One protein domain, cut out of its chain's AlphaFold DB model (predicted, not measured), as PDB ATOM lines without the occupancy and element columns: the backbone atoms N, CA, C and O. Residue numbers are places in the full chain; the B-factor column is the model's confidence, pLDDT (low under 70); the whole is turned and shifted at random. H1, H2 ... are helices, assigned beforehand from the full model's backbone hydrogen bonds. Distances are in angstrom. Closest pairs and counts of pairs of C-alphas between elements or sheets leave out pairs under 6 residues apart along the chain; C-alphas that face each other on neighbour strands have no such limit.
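Overview. This is residues 15 to 54 of the 213 residues of an uncharacterized protein of uncultured Dysgonomonas sp (UniProt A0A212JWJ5). Here you meet one long, nearly straight helix, H1, with a short helical turn, H2, turned aside past its far end. The two helices make a rod that folds back nowhere, and residues 15 to 54 stand free. The printed part has 40 residues with two named helices, H1 then H2, and no named strand; its class is all helix. It is extended, with a radius of gyration of the C-alphas of 17.9 A and spans of 60 by 12 by 5 A.

Arrangement. Look first at H1, residues 16 to 46, and then past its end at H2, residues 50 to 54. They are apart, joined by a tight link of 3 residues. In H1, 25 of 27 O i to N i+4 pairs are within hydrogen-bond range; in H2, 0 of 1, with 1 of 2 O i to N i+3 pairs.

Along the chain. Find C-alpha 16 at (182.678, 193.884, 186.700); from there H1 runs 46.5 A to C-alpha 46 at (172.308, 189.733, 141.554). H2 ends at C-alpha 54, (183.015, 181.904, 129.939).

Size, cuts and confidence. The C-alphas of Ser 15 and Tyr 54, the two farthest apart, are 59.7 A apart. The printed part has no cut. Confidence is low, under 70, at residues 50 to 54.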
ATOM      1  N   SER A  15     185.429 197.824 186.817       71.56
ATOM      2  CA  SER A  15     184.296 197.295 187.577       71.56
ATOM      3  C   SER A  15     183.648 196.160 186.765       71.56
ATOM      4  O   SER A  15     183.427 196.337 185.562       71.56
ATOM      5  N   PRO A  16     183.326 195.007 187.380       76.12
ATOM      6  CA  PRO A  16     182.678 193.884 186.700       76.12
ATOM      7  C   PRO A  16     181.333 194.257 186.052       76.12
ATOM      8  O   PRO A  16     180.905 193.611 185.098       76.12
ATOM      9  N   GLU A  17     180.699 195.346 186.487       75.75
ATOM     10  CA  GLU A  17     179.470 195.882 185.887       75.75
ATOM     11  C   GLU A  17     179.712 196.455 184.478       75.75
ATOM     12  O   GLU A  17     178.857 196.348 183.598       75.75
ATOM     13  N   TYR A  18     180.908 196.995 184.218       73.81
ATOM     14  CA  TYR A  18     181.292 197.516 182.901       73.81
ATOM     15  C   TYR A  18     181.610 196.405 181.888       73.81
ATOM     16  O   TYR A  18     181.453 196.597 180.679       73.81
ATOM     17  N   LEU A  19     182.011 195.224 182.369       80.19
ATOM     18  CA  LEU A  19     182.270 194.048 181.534       80.19
ATOM     19  C   LEU A  19     180.991 193.541 180.855       80.19
ATOM     20  O   LEU A  19     181.023 193.210 179.671       80.19
ATOM     21  N   GLY A  20     179.854 193.556 181.559       83.50
ATOM     22  CA  GLY A  20     178.566 193.139 180.996       83.50
ATOM     23  C   GLY A  20     178.120 194.011 179.818       83.50
ATOM     24  O   GLY A  20     177.721 193.497 178.774       83.50
ATOM     25  N   VAL A  21     178.265 195.335 179.940       83.50
ATOM     26  CA  VAL A  21     177.910 196.284 178.869       83.50
ATOM     27  C   VAL A  21     178.828 196.120 177.651       83.50
ATOM     28  O   VAL A  21     178.357 196.168 176.514       83.50
ATOM     29  N   SER A  22     180.123 195.871 177.870       87.38
ATOM     30  CA  SER A  22     181.087 195.656 176.782       87.38
ATOM     31  C   SER A  22     180.766 194.406 175.954       87.38
ATOM     32  O   SER A  22     180.828 194.460 174.725       87.38
ATOM     33  N   ILE A  23     180.347 193.314 176.602       90.69
ATOM     34  CA  ILE A  23     179.969 192.066 175.920       90.69
ATOM     35  C   ILE A  23     178.722 192.274 175.050       90.69
ATOM     36  O   ILE A  23     178.726 191.882 173.885       90.69
ATOM     37  N   ILE A  24     177.699 192.964 175.564       93.56
ATOM     38  CA  ILE A  24     176.462 193.246 174.812       93.56
ATOM     39  C   ILE A  24     176.750 194.112 173.575       93.56
ATOM     40  O   ILE A  24     176.212 193.868 172.491       93.56
ATOM     41  N   LEU A  25     177.615 195.125 173.707       93.12
ATOM     42  CA  LEU A  25     178.010 195.970 172.578       93.12
ATOM     43  C   LEU A  25     178.795 195.180 171.521       93.12
ATOM     44  O   LEU A  25     178.516 195.335 170.330       93.12
ATOM     45  N   LEU A  26     179.700 194.294 171.949       94.00
ATOM     46  CA  LEU A  26     180.457 193.401 171.067       94.00
ATOM     47  C   LEU A  26     179.552 192.419 170.316       94.00
ATOM     48  O   LEU A  26     179.721 192.230 169.112       94.00
ATOM     49  N   GLU A  27     178.571 191.813 170.984       95.38
ATOM     50  CA  GLU A  27     177.618 190.909 170.331       95.38
ATOM     51  C   GLU A  27     176.769 191.641 169.290       95.38
ATOM     52  O   GLU A  27     176.635 191.161 168.162       95.38
ATOM     53  N   ARG A  28     176.303 192.852 169.612       96.06
ATOM     54  CA  ARG A  28     175.535 193.703 168.690       96.06
ATOM     55  C   ARG A  28     176.355 194.182 167.493       96.06
ATOM     56  O   ARG A  28     175.813 194.469 166.423       96.06
ATOM     57  N   GLU A  29     177.661 194.345 167.655       94.69
ATOM     58  CA  GLU A  29     178.570 194.691 166.562       94.69
ATOM     59  C   GLU A  29     178.854 193.479 165.666       94.69
ATOM     60  O   GLU A  29     178.736 193.573 164.443       94.69
ATOM     61  N   ARG A  30     179.069 192.308 166.278       96.06
ATOM     62  CA  ARG A  30     179.249 191.021 165.590       96.06
ATOM     63  C   ARG A  30     177.980 190.558 164.855       96.06
ATOM     64  O   ARG A  30     178.052 189.778 163.906       96.06
ATOM     65  N   GLU A  31     176.803 191.006 165.283       95.94
ATOM     66  CA  GLU A  31     175.527 190.753 164.603       95.94
ATOM     67  C   GLU A  31     175.329 191.677 163.390       95.94
ATOM     68  O   GLU A  31     174.987 191.205 162.305       95.94
ATOM     69  N   ARG A  32     175.685 192.965 163.520       96.00
ATOM     70  CA  ARG A  32     175.716 193.918 162.393       96.00
ATOM     71  C   ARG A  32     176.703 193.508 161.301       96.00
ATOM     72  O   ARG A  32     176.458 193.753 160.123       96.00
ATOM     73  N   GLU A  33     177.820 192.888 161.666       95.19
ATOM     74  CA  GLU A  33     178.804 192.407 160.695       95.19
ATOM     75  C   GLU A  33     178.282 191.210 159.883       95.19
ATOM     76  O   GLU A  33     178.425 191.187 158.658       95.19
ATOM     77  N   ARG A  34     177.557 190.291 160.539       95.62
ATOM     78  CA  ARG A  34     176.863 189.171 159.884       95.62
ATOM     79  C   ARG A  34     175.767 189.640 158.920       95.62
ATOM     80  O   ARG A  34     175.572 189.016 157.880       95.62
ATOM     81  N   GLU A  35     175.072 190.736 159.216       95.06
ATOM     82  CA  GLU A  35     174.096 191.329 158.285       95.06
ATOM     83  C   GLU A  35     174.751 191.891 157.018       95.06
ATOM     84  O   GLU A  35     174.295 191.593 155.912       95.06
ATOM     85  N   ARG A  36     175.868 192.619 157.157       94.81
ATOM     86  CA  ARG A  36     176.619 193.147 156.002       94.81
ATOM     87  C   ARG A  36     177.153 192.035 155.103       94.81
ATOM     88  O   ARG A  36     177.280 192.218 153.895       94.81
ATOM     89  N   GLU A  37     177.496 190.886 155.675       94.81
ATOM     90  CA  GLU A  37     177.993 189.745 154.907       94.81
ATOM     91  C   GLU A  37     176.885 189.084 154.071       94.81
ATOM     92  O   GLU A  37     177.102 188.778 152.896       94.81
ATOM     93  N   ARG A  38     175.661 188.998 154.611       94.19
ATOM     94  CA  ARG A  38     174.480 188.534 153.858       94.19
ATOM     95  C   ARG A  38     174.096 189.486 152.723       94.19
ATOM     96  O   ARG A  38     173.656 189.023 151.672       94.19
ATOM     97  N   GLU A  39     174.248 190.801 152.896       93.69
ATOM     98  CA  GLU A  39     174.038 191.755 151.794       93.69
ATOM     99  C   GLU A  39     175.056 191.562 150.669       93.69
ATOM    100  O   GLU A  39     174.668 191.498 149.501       93.69
ATOM    101  N   ARG A  40     176.337 191.360 151.007       90.44
ATOM    102  CA  ARG A  40     177.380 191.075 150.010       90.44
ATOM    103  C   ARG A  40     177.099 189.793 149.223       90.44
ATOM    104  O   ARG A  40     177.369 189.750 148.024       90.44
ATOM    105  N   GLU A  41     176.544 188.755 149.847       90.75
ATOM    106  CA  GLU A  41     176.108 187.554 149.117       90.75
ATOM    107  C   GLU A  41     174.943 187.837 148.164       90.75
ATOM    108  O   GLU A  41     174.973 187.390 147.016       90.75
ATOM    109  N   ARG A  42     173.949 188.630 148.584       91.38
ATOM    110  CA  ARG A  42     172.827 189.013 147.708       91.38
ATOM    111  C   ARG A  42     173.297 189.819 146.497       91.38
ATOM    112  O   ARG A  42     172.793 189.599 145.396       91.38
ATOM    113  N   GLU A  43     174.280 190.701 146.665       86.69
ATOM    114  CA  GLU A  43     174.874 191.442 145.544       86.69
ATOM    115  C   GLU A  43     175.629 190.528 144.570       86.69
ATOM    116  O   GLU A  43     175.486 190.685 143.355       86.69
ATOM    117  N   ARG A  44     176.359 189.519 145.071       85.31
ATOM    118  CA  ARG A  44     177.033 188.518 144.219       85.31
ATOM    119  C   ARG A  44     176.048 187.673 143.410       85.31
ATOM    120  O   ARG A  44     176.354 187.319 142.276       85.31
ATOM    121  N   VAL A  45     174.879 187.356 143.969       83.94
ATOM    122  CA  VAL A  45     173.823 186.620 143.251       83.94
ATOM    123  C   VAL A  45     173.151 187.502 142.196       83.94
ATOM    124  O   VAL A  45     172.818 187.020 141.116       83.94
ATOM    125  N   LYS A  46     172.968 188.798 142.477       87.31
ATOM    126  CA  LYS A  46     172.308 189.733 141.554       87.31
ATOM    127  C   LYS A  46     173.149 190.040 140.311       87.31
ATOM    128  O   LYS A  46     172.589 190.254 139.238       87.31
ATOM    129  N   TYR A  47     174.472 190.036 140.448       79.69
ATOM    130  CA  TYR A  47     175.408 190.245 139.347       79.69
ATOM    131  C   TYR A  47     176.335 189.032 139.234       79.69
ATOM    132  O   TYR A  47     177.471 189.088 139.718       79.69
ATOM    133  N   PRO A  48     175.879 187.919 138.623       70.56
ATOM    134  CA  PRO A  48     176.747 186.777 138.395       70.56
ATOM    135  C   PRO A  48     177.973 187.254 137.619       70.56
ATOM    136  O   PRO A  48     177.858 187.880 136.565       70.56
ATOM    137  N   ASN A  49     179.150 187.008 138.192       73.56
ATOM    138  CA  ASN A  49     180.422 187.444 137.638       73.56
ATOM    139  C   ASN A  49     180.521 186.958 136.177       73.56
ATOM    140  O   ASN A  49     180.573 185.742 135.959       73.56
ATOM    141  N   PRO A  50     180.546 187.858 135.174       66.81
ATOM    142  CA  PRO A  50     180.476 187.462 133.769       66.81
ATOM    143  C   PRO A  50     181.644 186.554 133.366       66.81
ATOM    144  O   PRO A  50     181.506 185.742 132.456       66.81
ATOM    145  N   ASN A  51     182.766 186.604 134.092       66.44
ATOM    146  CA  ASN A  51     183.937 185.771 133.825       66.44
ATOM    147  C   ASN A  51     183.744 184.286 134.182       66.44
ATOM    148  O   ASN A  51     184.378 183.438 133.557       66.44
ATOM    149  N   LEU A  52     182.850 183.951 135.119       62.50
ATOM    150  CA  LEU A  52     182.558 182.558 135.502       62.50
ATOM    151  C   LEU A  52     181.698 181.829 134.457       62.50
ATOM    152  O   LEU A  52     181.720 180.602 134.376       62.50
ATOM    153  N   PHE A  53     180.973 182.584 133.626       57.59
ATOM    154  CA  PHE A  53     180.171 182.036 132.532       57.59
ATOM    155  C   PHE A  53     181.056 181.541 131.377       57.59
ATOM    156  O   PHE A  53     180.814 180.473 130.815       57.59
ATOM    157  N   TYR A  54     182.132 182.264 131.053       56.56
ATOM    158  CA  TYR A  54     183.015 181.904 129.939       56.56
ATOM    159  C   TYR A  54     183.942 180.725 130.257       56.56
ATOM    160  O   TYR A  54     184.202 179.912 129.374       56.56
TER     161      TYR A  54